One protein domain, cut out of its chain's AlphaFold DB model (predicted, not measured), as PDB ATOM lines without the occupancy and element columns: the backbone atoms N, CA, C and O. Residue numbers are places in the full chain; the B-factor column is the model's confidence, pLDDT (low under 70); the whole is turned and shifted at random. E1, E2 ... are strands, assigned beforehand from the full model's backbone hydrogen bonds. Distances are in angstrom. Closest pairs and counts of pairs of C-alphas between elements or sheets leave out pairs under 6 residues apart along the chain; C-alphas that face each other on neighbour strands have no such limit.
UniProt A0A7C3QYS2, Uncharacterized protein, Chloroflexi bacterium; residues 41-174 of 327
ATOM      1  N   ILE A  41     330.669 300.029 258.680       97.56
ATOM      2  CA  ILE A  41     329.439 300.630 259.209       97.56
ATOM      3  C   ILE A  41     328.274 299.662 258.952       97.56
ATOM      4  O   ILE A  41     328.025 299.248 257.816       97.56
ATOM      5  N   PHE A  42     327.602 299.257 260.025       97.88
ATOM      6  CA  PHE A  42     326.356 298.500 259.974       97.88
ATOM      7  C   PHE A  42     325.182 299.427 259.656       97.88
ATOM      8  O   PHE A  42     324.402 299.114 258.757       97.88
ATOM      9  N   GLY A  43     325.094 300.570 260.343       98.00
ATOM     10  CA  GLY A  43     324.093 301.608 260.097       98.00
ATOM     11  C   GLY A  43     324.301 302.845 260.970       98.00
ATOM     12  O   GLY A  43     324.963 302.771 262.010       98.00
ATOM     13  N   VAL A  44     323.731 303.966 260.533       98.25
ATOM     14  CA  VAL A  44     323.666 305.234 261.272       98.25
ATOM     15  C   VAL A  44     322.217 305.480 261.650       98.25
ATOM     16  O   VAL A  44     321.331 305.440 260.796       98.25
ATOM     17  N   PHE A  45     321.985 305.704 262.936       98.38
ATOM     18  CA  PHE A  45     320.663 305.816 263.524       98.38
ATOM     19  C   PHE A  45     320.517 307.149 264.249       98.38
ATOM     20  O   PHE A  45     321.357 307.526 265.069       98.38
ATOM     21  N   GLU A  46     319.424 307.843 263.958       98.06
ATOM     22  CA  GLU A  46     319.124 309.167 264.487       98.06
ATOM     23  C   GLU A  46     317.672 309.253 264.952       98.06
ATOM     24  O   GLU A  46     316.781 308.553 264.463       98.06
ATOM     25  N   GLY A  47     317.419 310.113 265.930       96.50
ATOM     26  CA  GLY A  47     316.078 310.314 266.454       96.50
ATOM     27  C   GLY A  47     316.049 311.301 267.605       96.50
ATOM     28  O   GLY A  47     317.082 311.716 268.131       96.50
ATOM     29  N   ILE A  48     314.840 311.647 268.027       95.31
ATOM     30  CA  ILE A  48     314.590 312.552 269.143       95.31
ATOM     31  C   ILE A  48     313.657 311.865 270.131       95.31
ATOM     32  O   ILE A  48     312.581 311.398 269.752       95.31
ATOM     33  N   THR A  49     314.046 311.851 271.404       95.56
ATOM     34  CA  THR A  49     313.256 311.265 272.496       95.56
ATOM     35  C   THR A  49     313.133 312.247 273.655       95.56
ATOM     36  O   THR A  49     313.989 313.120 273.811       95.56
ATOM     37  N   PRO A  50     312.113 312.126 274.519       93.69
ATOM     38  CA  PRO A  50     312.088 312.913 275.744       93.69
ATOM     39  C   PRO A  50     313.179 312.424 276.710       93.69
ATOM     40  O   PRO A  50     313.616 311.271 276.647       93.69
ATOM     41  N   CYS A  51     313.590 313.274 277.647       88.00
ATOM     42  CA  CYS A  51     314.576 312.922 278.679       88.00
ATOM     43  C   CYS A  51     314.131 313.293 280.103       88.00
ATOM     44  O   CYS A  51     314.971 313.542 280.980       88.00
ATOM     45  N   SER A  52     312.813 313.290 280.346       70.81
ATOM     46  CA  SER A  52     312.240 313.551 281.668       70.81
ATOM     47  C   SER A  52     312.691 312.508 282.694       70.81
ATOM     48  O   SER A  52     313.248 311.458 282.363       70.81
ATOM     49  N   LYS A  53     312.449 312.787 283.977       67.62
ATOM     50  CA  LYS A  53     312.856 311.916 285.088       67.62
ATOM     51  C   LYS A  53     312.298 310.489 284.965       67.62
ATOM     52  O   LYS A  53     312.953 309.544 285.390       67.62
ATOM     53  N   GLU A  54     311.117 310.344 284.377       63.47
ATOM     54  CA  GLU A  54     310.403 309.082 284.172       63.47
ATOM     55  C   GLU A  54     310.841 308.360 282.892       63.47
ATOM     56  O   GLU A  54     310.587 307.166 282.740       63.47
ATOM     57  N   THR A  55     311.480 309.078 281.968       71.31
ATOM     58  CA  THR A  55     311.687 308.620 280.594       71.31
ATOM     59  C   THR A  55     313.127 308.681 280.128       71.31
ATOM     60  O   THR A  55     313.391 308.518 278.941       71.31
ATOM     61  N   ARG A  56     314.052 308.964 281.041       80.56
ATOM     62  CA  ARG A  56     315.468 309.139 280.761       80.56
ATOM     63  C   ARG A  56     316.080 307.820 280.286       80.56
ATOM     64  O   ARG A  56     316.287 306.925 281.107       80.56
ATOM     65  N   PRO A  57     316.403 307.703 278.994       76.50
ATOM     66  CA  PRO A  57     316.854 306.436 278.432       76.50
ATOM     67  C   PRO A  57     318.372 306.243 278.587       76.50
ATOM     68  O   PRO A  57     318.858 305.128 278.444       76.50
ATOM     69  N   LEU A  58     319.116 307.313 278.907       82.44
ATOM     70  CA  LEU A  58     320.552 307.293 279.193       82.44
ATOM     71  C   LEU A  58     320.807 307.578 280.674       82.44
ATOM     72  O   LEU A  58     320.499 308.672 281.159       82.44
ATOM     73  N   SER A  59     321.406 306.625 281.392       81.50
ATOM     74  CA  SER A  59     321.718 306.778 282.821       81.50
ATOM     75  C   SER A  59     322.750 307.880 283.097       81.50
ATOM     76  O   SER A  59     322.802 308.407 284.206       81.50
ATOM     77  N   GLN A  60     323.520 308.279 282.080       83.94
ATOM     78  CA  GLN A  60     324.584 309.282 282.159       83.94
ATOM     79  C   GLN A  60     324.058 310.714 282.335       83.94
ATOM     80  O   GLN A  60     324.818 311.596 282.728       83.94
ATOM     81  N   ILE A  61     322.772 310.972 282.066       87.62
ATOM     82  CA  ILE A  61     322.173 312.286 282.333       87.62
ATOM     83  C   ILE A  61     321.948 312.401 283.854       87.62
ATOM     84  O   ILE A  61     321.169 311.610 284.401       87.62
ATOM     85  N   PRO A  62     322.555 313.378 284.563       88.81
ATOM     86  CA  PRO A  62     322.457 313.481 286.019       88.81
ATOM     87  C   PRO A  62     321.022 313.661 286.513       88.81
ATOM     88  O   PRO A  62     320.212 314.394 285.930       88.81
ATOM     89  N   GLN A  63     320.651 312.972 287.595       86.81
ATOM     90  CA  GLN A  63     319.335 313.156 288.218       86.81
ATOM     91  C   GLN A  63     319.118 314.629 288.589       86.81
ATOM     92  O   GLN A  63     320.014 315.283 289.109       86.81
ATOM     93  N   GLY A  64     317.927 315.156 288.290       85.94
ATOM     94  CA  GLY A  64     317.591 316.560 288.547       85.94
ATOM     95  C   GLY A  64     318.054 317.559 287.483       85.94
ATOM     96  O   GLY A  64     317.763 318.739 287.630       85.94
ATOM     97  N   THR A  65     318.731 317.130 286.412       90.50
ATOM     98  CA  THR A  65     318.975 318.019 285.267       90.50
ATOM     99  C   THR A  65     317.674 318.361 284.545       90.50
ATOM    100  O   THR A  65     316.926 317.452 284.176       90.50
ATOM    101  N   ASP A  66     317.450 319.657 284.309       90.88
ATOM    102  CA  ASP A  66     316.379 320.170 283.454       90.88
ATOM    103  C   ASP A  66     316.571 319.649 282.027       90.88
ATOM    104  O   ASP A  66     317.520 320.007 281.324       90.88
ATOM    105  N   CYS A  67     315.691 318.737 281.633       92.44
ATOM    106  CA  CYS A  67     315.818 317.972 280.408       92.44
ATOM    107  C   CYS A  67     314.419 317.670 279.869       92.44
ATOM    108  O   CYS A  67     313.652 316.938 280.497       92.44
ATOM    109  N   GLU A  68     314.091 318.252 278.720       93.19
ATOM    110  CA  GLU A  68     312.845 317.981 277.999       93.19
ATOM    111  C   GLU A  68     313.088 316.985 276.870       93.19
ATOM    112  O   GLU A  68     312.301 316.060 276.673       93.19
ATOM    113  N   GLU A  69     314.209 317.139 276.170       94.19
ATOM    114  CA  GLU A  69     314.488 316.478 274.907       94.19
ATOM    115  C   GLU A  69     315.944 316.017 274.811       94.19
ATOM    116  O   GLU A  69     316.864 316.638 275.355       94.19
ATOM    117  N   MET A  70     316.142 314.923 274.083       95.50
ATOM    118  CA  MET A  70     317.441 314.393 273.725       95.50
ATOM    119  C   MET A  70     317.478 314.000 272.251       95.50
ATOM    120  O   MET A  70     316.598 313.295 271.755       95.50
ATOM    121  N   ILE A  71     318.530 314.449 271.574       96.00
ATOM    122  CA  ILE A  71     318.823 314.191 270.168       96.00
ATOM    123  C   ILE A  71     319.868 313.079 270.109       96.00
ATOM    124  O   ILE A  71     320.915 313.175 270.752       96.00
ATOM    125  N   TRP A  72     319.583 312.027 269.354       97.38
ATOM    126  CA  TRP A  72     320.435 310.856 269.190       97.38
ATOM    127  C   TRP A  72     321.108 310.860 267.828       97.38
ATOM    128  O   TRP A  72     320.456 311.110 266.817       97.38
ATOM    129  N   HIS A  73     322.378 310.472 267.811       97.88
ATOM    130  CA  HIS A  73     323.092 310.057 266.615       97.88
ATOM    131  C   HIS A  73     324.076 308.951 266.999       97.88
ATOM    132  O   HIS A  73     325.052 309.203 267.710       97.88
ATOM    133  N   PHE A  74     323.827 307.718 266.562       97.38
ATOM    134  CA  PHE A  74     324.772 306.629 266.780       97.38
ATOM    135  C   PHE A  74     325.065 305.817 265.531       97.38
ATOM    136  O   PHE A  74     324.207 305.576 264.686       97.38
ATOM    137  N   VAL A  75     326.311 305.366 265.460       98.50
ATOM    138  CA  VAL A  75     326.854 304.526 264.403       98.50
ATOM    139  C   VAL A  75     327.124 303.156 264.996       98.50
ATOM    140  O   VAL A  75     327.855 303.027 265.981       98.50
ATOM    141  N   LEU A  76     326.536 302.129 264.394       98.56
ATOM    142  CA  LEU A  76     326.822 300.737 264.717       98.56
ATOM    143  C   LEU A  76     327.855 300.208 263.728       98.56
ATOM    144  O   LEU A  76     327.732 300.426 262.521       98.56
ATOM    145  N   PHE A  77     328.855 299.487 264.224       98.38
ATOM    146  CA  PHE A  77     329.900 298.871 263.413       98.38
ATOM    147  C   PHE A  77     329.817 297.347 263.467       98.38
ATOM    148  O   PHE A  77     329.408 296.766 264.468       98.38
ATOM    149  N   GLN A  78     330.227 296.681 262.396       97.88
ATOM    150  CA  GLN A  78     330.288 295.225 262.321       97.88
ATOM    151  C   GLN A  78     331.612 294.767 261.716       97.88
ATOM    152  O   GLN A  78     332.304 295.512 261.008       97.88
ATOM    153  N   ASN A  79     331.955 293.510 261.966       96.56
ATOM    154  CA  ASN A  79     333.066 292.860 261.299       96.56
ATOM    155  C   ASN A  79     332.742 292.719 259.794       96.56
ATOM    156  O   ASN A  79     331.702 292.155 259.453       96.56
ATOM    157  N   PRO A  80     333.595 293.207 258.873       94.94
ATOM    158  CA  PRO A  80     333.309 293.156 257.438       94.94
ATOM    159  C   PRO A  80     333.209 291.730 256.877       94.94
ATOM    160  O   PRO A  80     332.530 291.531 255.871       94.94
ATOM    161  N   SER A  81     333.873 290.761 257.512       94.56
ATOM    162  CA  SER A  81     333.948 289.371 257.061       94.56
ATOM    163  C   SER A  81     332.847 288.498 257.662       94.56
ATOM    164  O   SER A  81     332.264 287.696 256.937       94.56
ATOM    165  N   SER A  82     332.557 288.633 258.964       95.81
ATOM    166  CA  SER A  82     331.530 287.818 259.639       95.81
ATOM    167  C   SER A  82     330.147 288.473 259.699       95.81
ATOM    168  O   SER A  82     329.156 287.767 259.855       95.81
ATOM    169  N   GLY A  83     330.058 289.801 259.570       95.75
ATOM    170  CA  GLY A  83     328.822 290.555 259.813       95.75
ATOM    171  C   GLY A  83     328.440 290.654 261.295       95.75
ATOM    172  O   GLY A  83     327.370 291.158 261.619       95.75
ATOM    173  N   GLU A  84     329.291 290.175 262.204       96.94
ATOM    174  CA  GLU A  84     329.008 290.215 263.638       96.94
ATOM    175  C   GLU A  84     329.112 291.647 264.186       96.94
ATOM    176  O   GLU A  84     330.010 292.393 263.769       96.94
ATOM    177  N   PRO A  85     328.244 292.024 265.146       98.12
ATOM    178  CA  PRO A  85     328.362 293.270 265.894       98.12
ATOM    179  C   PRO A  85     329.760 293.461 266.487       98.12
ATOM    180  O   PRO A  85     330.343 292.534 267.052       98.12
ATOM    181  N   THR A  86     330.303 294.672 266.369       97.38
ATOM    182  CA  THR A  86     331.564 295.051 267.013       97.38
ATOM    183  C   THR A  86     331.332 296.230 267.949       97.38
ATOM    184  O   THR A  86     330.802 296.067 269.046       97.38
ATOM    185  N   THR A  87     331.704 297.429 267.526       97.69
ATOM    186  CA  THR A  87     331.658 298.636 268.342       97.69
ATOM    187  C   THR A  87     330.489 299.528 267.955       97.69
ATOM    188  O   THR A  87     329.901 299.382 266.884       97.69
ATOM    189  N   PHE A  88     330.156 300.479 268.816       98.06
ATOM    190  CA  PHE A  88     329.301 301.607 268.476       98.06
ATOM    191  C   PHE A  88     329.974 302.921 268.863       98.06
ATOM    192  O   PHE A  88     330.820 302.968 269.760       98.06
ATOM    193  N   GLU A  89     329.548 303.993 268.206       97.44
ATOM    194  CA  GLU A  89     329.822 305.371 268.601       97.44
ATOM    195  C   GLU A  89     328.489 306.102 268.723       97.44
ATOM    196  O   GLU A  89     327.670 306.050 267.812       97.44
ATOM    197  N   LEU A  90     328.256 306.776 269.843       96.50
ATOM    198  CA  LEU A  90     327.060 307.568 270.112       96.50
ATOM    199  C   LEU A  90     327.488 309.000 270.413       96.50
ATOM    200  O   LEU A  90     328.264 309.249 271.334       96.50
ATOM    201  N   THR A  91     326.941 309.942 269.654       96.31
ATOM    202  CA  THR A  91     326.924 311.366 269.978       96.31
ATOM    203  C   THR A  91     325.481 311.763 270.244       96.31
ATOM    204  O   THR A  91     324.592 311.505 269.437       96.31
ATOM    205  N   SER A  92     325.226 312.372 271.391       95.12
ATOM    206  CA  SER A  92     323.893 312.823 271.765       95.12
ATOM    207  C   SER A  92     323.961 314.198 272.403       95.12
ATOM    208  O   SER A  92     324.967 314.543 273.014       95.12
ATOM    209  N   SER A  93     322.888 314.972 272.287       96.00
ATOM    210  CA  SER A  93     322.728 316.222 273.028       96.00
ATOM    211  C   SER A  93     321.396 316.219 273.751       96.00
ATOM    212  O   SER A  93     320.389 315.825 273.168       96.00
ATOM    213  N   TYR A  94     321.370 316.687 274.997       96.06
ATOM    214  CA  TYR A  94     320.146 316.761 275.797       96.06
ATOM    215  C   TYR A  94     319.951 318.144 276.430       96.06
ATOM    216  O   TYR A  94     320.915 318.879 276.663       96.06
ATOM    217  N   GLY A  95     318.706 318.523 276.716       95.62
ATOM    218  CA  GLY A  95     318.401 319.787 277.389       95.62
ATOM    219  C   GLY A  95     316.958 320.248 277.214       95.62
ATOM    220  O   GLY A  95     316.062 319.452 276.944       95.62
ATOM    221  N   LEU A  96     316.740 321.550 277.396       95.31
ATOM    222  CA  LEU A  96     315.459 322.208 277.136       95.31
ATOM    223  C   LEU A  96     315.285 322.469 275.636       95.31
ATOM    224  O   LEU A  96     316.232 322.925 274.976       95.31
ATOM    225  N   SER A  97     314.081 322.243 275.116       93.56
ATOM    226  CA  SER A  97     313.774 322.494 273.708       93.56
ATOM    227  C   SER A  97     313.824 323.995 273.407       93.56
ATOM    228  O   SER A  97     313.365 324.835 274.184       93.56
ATOM    229  N   GLN A  98     314.368 324.369 272.250       95.00
ATOM    230  CA  GLN A  98     314.333 325.754 271.794       95.00
ATOM    231  C   GLN A  98     312.953 326.068 271.181       95.00
ATOM    232  O   GLN A  98     312.541 325.402 270.227       95.00
ATOM    233  N   PRO A  99     312.236 327.107 271.654       91.25
ATOM    234  CA  PRO A  99     310.938 327.470 271.093       91.25
ATOM    235  C   PRO A  99     311.003 327.717 269.581       91.25
ATOM    236  O   PRO A  99     311.894 328.416 269.098       91.25
ATOM    237  N   ASN A 100     310.025 327.177 268.846       85.94
ATOM    238  CA  ASN A 100     309.913 327.283 267.383       85.94
ATOM    239  C   ASN A 100     311.128 326.738 266.604       85.94
ATOM    240  O   ASN A 100     311.383 327.166 265.481       85.94
ATOM    241  N   SER A 101     311.861 325.792 267.188       89.31
ATOM    242  CA  SER A 101     313.011 325.122 266.585       89.31
ATOM    243  C   SER A 101     312.909 323.608 266.800       89.31
ATOM    244  O   SER A 101     312.033 323.125 267.519       89.31
ATOM    245  N   THR A 102     313.785 322.860 266.139       87.44
ATOM    246  CA  THR A 102     314.020 321.422 266.352       87.44
ATOM    247  C   THR A 102     315.294 321.169 267.162       87.44
ATOM    248  O   THR A 102     315.729 320.032 267.287       87.44
ATOM    249  N   GLY A 103     315.941 322.234 267.643       93.00
ATOM    250  CA  GLY A 103     317.161 322.171 268.438       93.00
ATOM    251  C   GLY A 103     316.932 322.454 269.920       93.00
ATOM    252  O   GLY A 103     315.836 322.799 270.362       93.00
ATOM    253  N   LEU A 104     318.019 322.369 270.677       95.69
ATOM    254  CA  LEU A 104     318.057 322.625 272.114       95.69
ATOM    255  C   LEU A 104     318.548 324.047 272.404       95.69
ATOM    256  O   LEU A 104     319.353 324.611 271.652       95.69
ATOM    257  N   ILE A 105     318.120 324.631 273.527       96.56
ATOM    258  CA  ILE A 105     318.614 325.942 273.975       96.56
ATOM    259  C   ILE A 105     320.145 325.889 274.102       96.56
ATOM    260  O   ILE A 105     320.689 325.084 274.855       96.56
ATOM    261  N   LYS A 106     320.842 326.764 273.358       96.75
ATOM    262  CA  LYS A 106     322.318 326.816 273.277       96.75
ATOM    263  C   LYS A 106     322.970 325.491 272.831       96.75
ATOM    264  O   LYS A 106     324.130 325.259 273.147       96.75
ATOM    265  N   GLY A 107     322.242 324.639 272.105       95.19
ATOM    266  CA  GLY A 107     322.732 323.340 271.627       95.19
ATOM    267  C   GLY A 107     322.644 322.196 272.646       95.19
ATOM    268  O   GLY A 107     322.929 321.059 272.284       95.19
ATOM    269  N   GLY A 108     322.198 322.462 273.878       96.44
ATOM    270  CA  GLY A 108     322.103 321.453 274.933       96.44
ATOM    271  C   GLY A 108     323.455 321.066 275.538       96.44
ATOM    272  O   GLY A 108     324.452 321.772 275.396       96.44
ATOM    273  N   THR A 109     323.466 319.945 276.254       96.56
ATOM    274  CA  THR A 109     324.670 319.320 276.812       96.56
ATOM    275  C   THR A 109     325.008 318.082 275.995       96.56
ATOM    276  O   THR A 109     324.165 317.198 275.853       96.56
ATOM    277  N   GLU A 110     326.226 318.029 275.459       95.94
ATOM    278  CA  GLU A 110     326.695 316.916 274.631       95.94
ATOM    279  C   GLU A 110     327.140 315.724 275.498       95.94
ATOM    280  O   GLU A 110     327.816 315.885 276.517       95.94
ATOM    281  N   ILE A 111     326.793 314.519 275.053       92.69
ATOM    282  CA  ILE A 111     327.269 313.229 275.543       92.69
ATOM    283  C   ILE A 111     327.941 312.511 274.375       92.69
ATOM    284  O   ILE A 111     327.379 312.413 273.284       92.69
ATOM    285  N   LYS A 112     329.124 311.948 274.630       93.81
ATOM    286  CA  LYS A 112     329.787 311.013 273.718       93.81
ATOM    287  C   LYS A 112     330.011 309.697 274.425       93.81
ATOM    288  O   LYS A 112     330.549 309.674 275.528       93.81
ATOM    289  N   MET A 113     329.612 308.616 273.775       93.19
ATOM    290  CA  MET A 113     329.822 307.261 274.253       93.19
ATOM    291  C   MET A 113     330.362 306.393 273.130       93.19
ATOM    292  O   MET A 113     330.073 306.600 271.955       93.19
ATOM    293  N   LYS A 114     331.139 305.399 273.523       95.94
ATOM    294  CA  LYS A 114     331.570 304.305 272.666       95.94
ATOM    295  C   LYS A 114     331.534 303.024 273.479       95.94
ATOM    296  O   LYS A 114     331.545 303.082 274.711       95.94
ATOM    297  N   GLY A 115     331.510 301.899 272.793       96.12
ATOM    298  CA  GLY A 115     331.655 300.596 273.419       96.12
ATOM    299  C   GLY A 115     331.285 299.488 272.465       96.12
ATOM    300  O   GLY A 115     331.340 299.675 271.249       96.12
ATOM    301  N   MET A 116     330.898 298.344 273.011       97.38
ATOM    302  CA  MET A 116     330.456 297.196 272.226       97.38
ATOM    303  C   MET A 116     328.942 297.217 272.080       97.38
ATOM    304  O   MET A 116     328.228 297.593 273.009       97.38
ATOM    305  N   TRP A 117     328.431 296.775 270.939       98.38
ATOM    306  CA  TRP A 117     327.010 296.465 270.822       98.38
ATOM    307  C   TRP A 117     326.821 295.009 270.445       98.38
ATOM    308  O   TRP A 117     327.722 294.351 269.929       98.38
ATOM    309  N   GLU A 118     325.640 294.500 270.743       98.31
ATOM    310  CA  GLU A 118     325.278 293.119 270.484       98.31
ATOM    311  C   GLU A 118     323.812 293.022 270.080       98.31
ATOM    312  O   GLU A 118     322.996 293.911 270.345       98.31
ATOM    313  N   ILE A 119     323.496 291.899 269.449       98.38
ATOM    314  CA  ILE A 119     322.144 291.508 269.097       98.38
ATOM    315  C   ILE A 119     321.742 290.392 270.059       98.38
ATOM    316  O   ILE A 119     322.396 289.351 270.108       98.38
ATOM    317  N   ILE A 120     320.672 290.600 270.824       97.88
ATOM    318  CA  ILE A 120     320.120 289.595 271.739       97.88
ATOM    319  C   ILE A 120     318.668 289.290 271.387       97.88
ATOM    320  O   ILE A 120     317.930 290.133 270.875       97.88
ATOM    321  N   THR A 121     318.224 288.077 271.696       97.19
ATOM    322  CA  THR A 121     316.817 287.700 271.559       97.19
ATOM    323  C   THR A 121     316.020 288.271 272.731       97.19
ATOM    324  O   THR A 121     316.192 287.851 273.875       97.19
ATOM    325  N   GLY A 122     315.151 289.242 272.453       93.19
ATOM    326  CA  GLY A 122     314.157 289.735 273.400       93.19
ATOM    327  C   GLY A 122     312.908 288.852 273.433       93.19
ATOM    328  O   GLY A 122     312.807 287.839 272.748       93.19
ATOM    329  N   LYS A 123     311.918 289.254 274.238       88.69
ATOM    330  CA  LYS A 123     310.670 288.489 274.404       88.69
ATOM    331  C   LYS A 123     309.849 288.404 273.111       88.69
ATOM    332  O   LYS A 123     309.329 287.342 272.793       88.69
ATOM    333  N   ASN A 124     309.731 289.533 272.414       90.31
ATOM    334  CA  ASN A 124     308.906 289.685 271.211       90.31
ATOM    335  C   ASN A 124     309.704 290.210 270.008       90.31
ATOM    336  O   ASN A 124     309.174 290.268 268.908       90.31
ATOM    337  N   PHE A 125     310.948 290.640 270.228       94.25
ATOM    338  CA  PHE A 125     311.761 291.332 269.234       94.25
ATOM    339  C   PHE A 125     313.204 290.868 269.343       94.25
ATOM    340  O   PHE A 125     313.672 290.518 270.429       94.25
ATOM    341  N   GLU A 126     313.931 290.950 268.239       97.31
ATOM    342  CA  GLU A 126     315.378 291.078 268.312       97.31
ATOM    343  C   GLU A 126     315.727 292.431 268.956       97.31
ATOM    344  O   GLU A 126     315.052 293.436 268.721       97.31
ATOM    345  N   VAL A 127     316.743 292.455 269.815       98.25
ATOM    346  CA  VAL A 127     317.125 293.636 270.592       98.25
ATOM    347  C   VAL A 127     318.565 294.003 270.293       98.25
ATOM    348  O   VAL A 127     319.465 293.178 270.433       98.25
ATOM    349  N   TYR A 128     318.784 295.261 269.930       98.38
ATOM    350  CA  TYR A 128     320.116 295.846 269.840       98.38
ATOM    351  C   TYR A 128     320.456 296.458 271.190       98.38
ATOM    352  O   TYR A 128     319.741 297.342 271.668       98.38
ATOM    353  N   ARG A 129     321.531 295.983 271.819       97.69
ATOM    354  CA  ARG A 129     321.987 296.472 273.123       97.69
ATOM    355  C   ARG A 129     323.337 297.162 272.982       97.69
ATOM    356  O   ARG A 129     324.281 296.558 272.481       97.69
ATOM    357  N   LEU A 130     323.420 298.412 273.431       97.06
ATOM    358  CA  LEU A 130     324.652 299.200 273.479       97.06
ATOM    359  C   LEU A 130     325.260 299.092 274.878       97.06
ATOM    360  O   LEU A 130     324.621 299.487 275.853       97.06
ATOM    361  N   ASN A 131     326.486 298.580 274.968       95.69
ATOM    362  CA  ASN A 131     327.243 298.401 276.206       95.69
ATOM    363  C   ASN A 131     328.424 299.396 276.232       95.69
ATOM    364  O   ASN A 131     329.452 299.131 275.601       95.69
ATOM    365  N   PRO A 132     328.277 300.567 276.877       94.81
ATOM    366  CA  PRO A 132     329.306 301.611 276.884       94.81
ATOM    367  C   PRO A 132     330.579 301.208 277.652       94.81
ATOM    368  O   PRO A 132     330.508 300.503 278.652       94.81
ATOM    369  N   ASP A 133     331.738 301.717 277.217       92.12
ATOM    370  CA  ASP A 133     333.061 301.461 277.826       92.12
ATOM    371  C   ASP A 133     333.315 302.241 279.141       92.12
ATOM    372  O   ASP A 133     334.308 302.006 279.827       92.12
ATOM    373  N   THR A 134     332.487 303.239 279.465       75.81
ATOM    374  CA  THR A 134     332.758 304.288 280.473       75.81
ATOM    375  C   THR A 134     331.633 304.411 281.501       75.81
ATOM    376  O   THR A 134     330.497 304.462 281.038       75.81
ATOM    377  N   PRO A 135     331.906 304.818 282.762       68.75
ATOM    378  CA  PRO A 135     332.487 304.035 283.871       68.75
ATOM    379  C   PRO A 135     331.588 302.844 284.299       68.75
ATOM    380  O   PRO A 135     330.531 302.640 283.715       68.75
ATOM    381  N   ASP A 136     331.998 302.069 285.320       64.19
ATOM    382  CA  ASP A 136     331.326 300.843 285.826       64.19
ATOM    383  C   ASP A 136     329.805 300.961 286.103       64.19
ATOM    384  O   ASP A 136     329.125 299.948 286.259       64.19
ATOM    385  N   ASP A 137     329.260 302.175 286.195       72.88
ATOM    386  CA  ASP A 137     327.854 302.475 286.478       72.88
ATOM    387  C   ASP A 137     327.013 302.852 285.242       72.88
ATOM    388  O   ASP A 137     325.807 303.094 285.363       72.88
ATOM    389  N   ALA A 138     327.606 302.898 284.048       83.12
ATOM    390  CA  ALA A 138     326.849 303.131 282.828       83.12
ATOM    391  C   ALA A 138     325.966 301.925 282.488       83.12
ATOM    392  O   ALA A 138     326.442 300.824 282.210       83.12
ATOM    393  N   GLU A 139     324.651 302.142 282.490       89.25
ATOM    394  CA  GLU A 139     323.693 301.093 282.165       89.25
ATOM    395  C   GLU A 139     323.626 300.896 280.641       89.25
ATOM    396  O   GLU A 139     323.675 301.878 279.888       89.25
ATOM    397  N   PRO A 140     323.474 299.647 280.164       93.38
ATOM    398  CA  PRO A 140     323.226 299.389 278.757       93.38
ATOM    399  C   PRO A 140     321.921 300.025 278.279       93.38
ATOM    400  O   PRO A 140     320.909 300.018 278.984       93.38
ATOM    401  N   VAL A 141     321.916 300.480 277.031       94.38
ATOM    402  CA  VAL A 141     320.713 300.985 276.357       94.38
ATOM    403  C   VAL A 141     320.237 299.921 275.389       94.38
ATOM    404  O   VAL A 141     321.036 299.377 274.630       94.38
ATOM    405  N   SER A 142     318.947 299.602 275.420       96.31
ATOM    406  CA  SER A 142     318.377 298.548 274.582       96.31
ATOM    407  C   SER A 142     317.318 299.105 273.642       96.31
ATOM    408  O   SER A 142     316.505 299.944 274.030       96.31
ATOM    409  N   PHE A 143     317.311 298.599 272.414       97.88
ATOM    410  CA  PHE A 143     316.364 298.970 271.374       97.88
ATOM    411  C   PHE A 143     315.729 297.713 270.793       97.88
ATOM    412  O   PHE A 143     316.443 296.799 270.390       97.88
ATOM    413  N   ALA A 144     314.403 297.664 270.700       98.06
ATOM    414  CA  ALA A 144     313.742 296.664 269.874       98.06
ATOM    415  C   ALA A 144     313.975 296.989 268.398       98.06
ATOM    416  O   ALA A 144     313.749 298.120 267.960       98.06
ATOM    417  N   ARG A 145     314.379 295.978 267.630       98.00
ATOM    418  CA  ARG A 145     314.404 296.023 266.172       98.00
ATOM    419  C   ARG A 145     312.982 295.808 265.659       98.00
ATOM    420  O   ARG A 145     312.507 294.679 265.595       98.00
ATOM    421  N   ILE A 146     312.299 296.903 265.326       97.88
ATOM    422  CA  ILE A 146     310.942 296.864 264.756       97.88
ATOM    423  C   ILE A 146     311.007 296.485 263.273       97.88
ATOM    424  O   ILE A 146     310.163 295.747 262.778       97.88
ATOM    425  N   GLY A 147     312.047 296.953 262.585       96.56
ATOM    426  CA  GLY A 147     312.402 296.565 261.226       96.56
ATOM    427  C   GLY A 147     313.896 296.759 260.990       96.56
ATOM    428  O   GLY A 147     314.642 297.072 261.915       96.56
ATOM    429  N   ASN A 148     314.347 296.600 259.746       96.12
ATOM    430  CA  ASN A 148     315.768 296.772 259.403       96.12
ATOM    431  C   ASN A 148     316.277 298.195 259.675       96.12
ATOM    432  O   ASN A 148     317.431 298.368 260.063       96.12
ATOM    433  N   ASP A 149     315.392 299.179 259.521       97.81
ATOM    434  CA  ASP A 149     315.732 300.600 259.551       97.81
ATOM    435  C   ASP A 149     314.989 301.370 260.659       97.81
ATOM    436  O   ASP A 149     315.098 302.591 260.759       97.81
ATOM    437  N   VAL A 150     314.236 300.661 261.510       98.12
ATOM    438  CA  VAL A 150     313.446 301.239 262.605       98.12
ATOM    439  C   VAL A 150     313.789 300.532 263.910       98.12
ATOM    440  O   VAL A 150     313.533 299.336 264.076       98.12
ATOM    441  N   LEU A 151     314.320 301.302 264.853       98.50
ATOM    442  CA  LEU A 151     314.584 300.886 266.223       98.50
ATOM    443  C   LEU A 151     313.633 301.609 267.174       98.50
ATOM    444  O   LEU A 151     313.208 302.732 266.908       98.50
ATOM    445  N   HIS A 152     313.311 300.992 268.305       98.06
ATOM    446  CA  HIS A 152     312.484 301.621 269.329       98.06
ATOM    447  C   HIS A 152     313.069 301.389 270.722       98.06
ATOM    448  O   HIS A 152     313.391 300.254 271.072       98.06
ATOM    449  N   VAL A 153     313.233 302.455 271.508       97.06
ATOM    450  CA  VAL A 153     313.880 302.384 272.829       97.06
ATOM    451  C   VAL A 153     313.066 301.500 273.776       97.06
ATOM    452  O   VAL A 153     311.835 301.580 273.835       97.06
ATOM    453  N   LEU A 154     313.770 300.666 274.537       95.25
ATOM    454  CA  LEU A 154     313.203 299.819 275.577       95.25
ATOM    455  C   LEU A 154     313.433 300.414 276.963       95.25
ATOM    456  O   LEU A 154     314.473 301.005 277.245       95.25
ATOM    457  N   ASN A 155     312.466 300.202 277.853       93.12
ATOM    458  CA  ASN A 155     312.653 300.454 279.277       93.12
ATOM    459  C   ASN A 155     313.455 299.314 279.945       93.12
ATOM    460  O   ASN A 155     313.801 298.313 279.316       93.12
ATOM    461  N   LYS A 156     313.709 299.439 281.255       90.69
ATOM    462  CA  LYS A 156     314.452 298.434 282.041       90.69
ATOM    463  C   LYS A 156     313.788 297.051 282.082       90.69
ATOM    464  O   LYS A 156     314.479 296.058 282.284       90.69
ATOM    465  N   ASP A 157     312.478 296.983 281.854       92.25
ATOM    466  CA  ASP A 157     311.710 295.733 281.802       92.25
ATOM    467  C   ASP A 157     311.693 295.105 280.394       92.25
ATOM    468  O   ASP A 157     311.066 294.066 280.178       92.25
ATOM    469  N   GLY A 158     312.353 295.734 279.414       93.25
ATOM    470  CA  GLY A 158     312.367 295.291 278.020       93.25
ATOM    471  C   GLY A 158     311.067 295.573 277.257       93.25
ATOM    472  O   GLY A 158     310.834 294.966 276.213       93.25
ATOM    473  N   ALA A 159     310.206 296.461 277.764       94.81
ATOM    474  CA  ALA A 159     309.002 296.918 277.072       94.81
ATOM    475  C   ALA A 159     309.279 298.180 276.238       94.81
ATOM    476  O   ALA A 159     310.128 298.996 276.601       94.81
ATOM    477  N   LEU A 160     308.534 298.351 275.141       96.25
ATOM    478  CA  LEU A 160     308.600 299.535 274.279       96.25
ATOM    479  C   LEU A 160     308.224 300.798 275.077       96.25
ATOM    480  O   LEU A 160     307.192 300.824 275.757       96.25
ATOM    481  N   MET A 161     309.060 301.839 275.018       95.25
ATOM    482  CA  MET A 161     308.794 303.106 275.702       95.25
ATOM    483  C   MET A 161     307.682 303.901 275.006       95.25
ATOM    484  O   MET A 161     307.770 304.243 273.834       95.25
ATOM    485  N   VAL A 162     306.643 304.272 275.753       95.19
ATOM    486  CA  VAL A 162     305.447 304.904 275.176       95.19
ATOM    487  C   VAL A 162     305.615 306.422 275.065       95.19
ATOM    488  O   VAL A 162     305.808 307.109 276.070       95.19
ATOM    489  N   GLY A 163     305.522 306.946 273.838       94.00
ATOM    490  CA  GLY A 163     305.518 308.381 273.530       94.00
ATOM    491  C   GLY A 163     304.129 309.023 273.616       94.00
ATOM    492  O   GLY A 163     303.215 308.490 274.241       94.00
ATOM    493  N   HIS A 164     303.956 310.175 272.964       93.19
ATOM    494  CA  HIS A 164     302.649 310.832 272.797       93.19
ATOM    495  C   HIS A 164     302.673 311.864 271.652       93.19
ATOM    496  O   HIS A 164     303.613 311.911 270.862       93.19
ATOM    497  N   ALA A 165     301.684 312.770 271.573       91.50
ATOM    498  CA  ALA A 165     301.602 313.819 270.544       91.50
ATOM    499  C   ALA A 165     302.830 314.736 270.386       91.50
ATOM    500  O   ALA A 165     302.858 315.520 269.432       91.50
ATOM    501  N   SER A 166     303.800 314.732 271.303       89.44
ATOM    502  CA  SER A 166     304.961 315.624 271.241       89.44
ATOM    503  C   SER A 166     306.271 314.928 270.934       89.44
ATOM    504  O   SER A 166     307.124 315.582 270.336       89.44
ATOM    505  N   TRP A 167     306.403 313.647 271.267       90.50
ATOM    506  CA  TRP A 167     307.652 312.907 271.155       90.50
ATOM    507  C   TRP A 167     307.420 311.412 270.945       90.50
ATOM    508  O   TRP A 167     306.363 310.871 271.273       90.50
ATOM    509  N   SER A 168     308.447 310.760 270.411       94.38
ATOM    510  CA  SER A 168     308.511 309.329 270.133       94.38
ATOM    511  C   SER A 168     309.750 308.738 270.810       94.38
ATOM    512  O   SER A 168     310.627 309.476 271.248       94.38
ATOM    513  N   TYR A 169     309.819 307.413 270.891       97.00
ATOM    514  CA  TYR A 169     311.032 306.673 271.260       97.00
ATOM    515  C   TYR A 169     311.565 305.845 270.094       97.00
ATOM    516  O   TYR A 169     312.327 304.900 270.274       97.00
ATOM    517  N   THR A 170     311.135 306.181 268.885       97.88
ATOM    518  CA  THR A 170     311.590 305.537 267.661       97.88
ATOM    519  C   THR A 170     312.834 306.244 267.138       97.88
ATOM    520  O   THR A 170     312.833 307.463 266.974       97.88
ATOM    521  N   ILE A 171     313.874 305.463 266.856       98.12
ATOM    522  CA  ILE A 171     315.120 305.892 266.227       98.12
ATOM    523  C   ILE A 171     315.159 305.297 264.820       98.12
ATOM    524  O   ILE A 171     314.903 304.106 264.626       98.12
ATOM    525  N   ASN A 172     315.468 306.124 263.831       98.19
ATOM    526  CA  ASN A 172     315.418 305.752 262.428       98.19
ATOM    527  C   ASN A 172     316.822 305.608 261.853       98.19
ATOM    528  O   ASN A 172     317.718 306.374 262.194       98.19
ATOM    529  N   ARG A 173     316.995 304.678 260.917       98.00
ATOM    530  CA  ARG A 173     318.204 304.608 260.106       98.00
ATOM    531  C   ARG A 173     318.226 305.726 259.063       98.00
ATOM    532  O   ARG A 173     317.216 305.946 258.380       98.00
ATOM    533  N   THR A 174     319.362 306.408 258.935       96.56
ATOM    534  CA  THR A 174     319.519 307.592 258.075       96.56
ATOM    535  C   THR A 174     320.666 307.503 257.065       96.56
ATOM    536  O   THR A 174     320.618 308.210 256.062       96.56
TER     537      THR A 174
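Overview. This is residues 41 to 174 of the 327 residues of an uncharacterized protein of Chloroflexi bacterium (UniProt A0A7C3QYS2). The domain is a closed barrel of eight strands, in which four long strands, E1 to E4, make one side as a slanting wall and four shorter ones, E5 to E8, complete the ring. E4 bends from the long wall toward E5, and the links at residues 79 to 84 and 96 to 108 lie at opposite ends of the long axis. The printed part has 134 residues, with no named helix and eight named strands in the order E1 to E8, each antiparallel to its neighbours. The class is all strand, though under half of the residues, 64 of 134, are in named elements. The whole is compact, with a radius of gyration of the C-alphas of 14.5 A, and elongated in outline, spanning 46 by 29 by 28 A.

Arrangement. E1, residues 41 to 50, and E2, residues 69 to 78, are an antiparallel hairpin at 165 degrees, with N 45 and O 74 2.8 A apart, within hydrogen-bond range. E3, residues 85 to 95, lies on the other side of E2, antiparallel at 168 degrees, with N 73 and O 91 at 2.9 A. E4, residues 109 to 121, is the antiparallel neighbour of E3, with N 90 and O 113 at 2.8 A, and bends by 70 degrees at residue 115. E5, residues 126 to 132, is beside residues 114 to 121 of E4, with N 118 and O 129 at 3.0 A. E6, residues 141 to 145, pairs with E5 through N 128 and O 143 at 2.8 A. E7, residues 150 to 153, pairs with E6 through N 144 and O 152 at 2.8 A. E8, residues 170 to 173, has staggered pairing: with E7 over residues 170 to 172, where N 151 and O 171 are 2.9 A apart, and with E1 over 172 to 173, where N 46 and O 172 are 2.9 A apart. The eight strands form a meander, each the antiparallel neighbour of the one before. Across the ring, E1 and E5 are apart, as are E4 and E8, among others.

Along the chain. E1 begins with C-alpha 41 at (329.439, 300.630, 259.209) and is 26.9 A long. E2 measures 29.3 A, E3 30.6 A and E4 33.0 A, ending with C-alpha 121 at (316.817, 287.700, 271.559). E5 measures 19.5 A. E8 ends with C-alpha 173 at (318.204, 304.608, 260.106).

Size, cuts and confidence. The two C-alphas farthest apart are those of Ser 81 and Pro 99, at 46.7 A. The links E1 to E2, E3 to E4 and E7 to E8 are long. The printed part has no cut. Its mean pLDDT is 93.0; residues 53 to 54 and 135 to 136 are under 70.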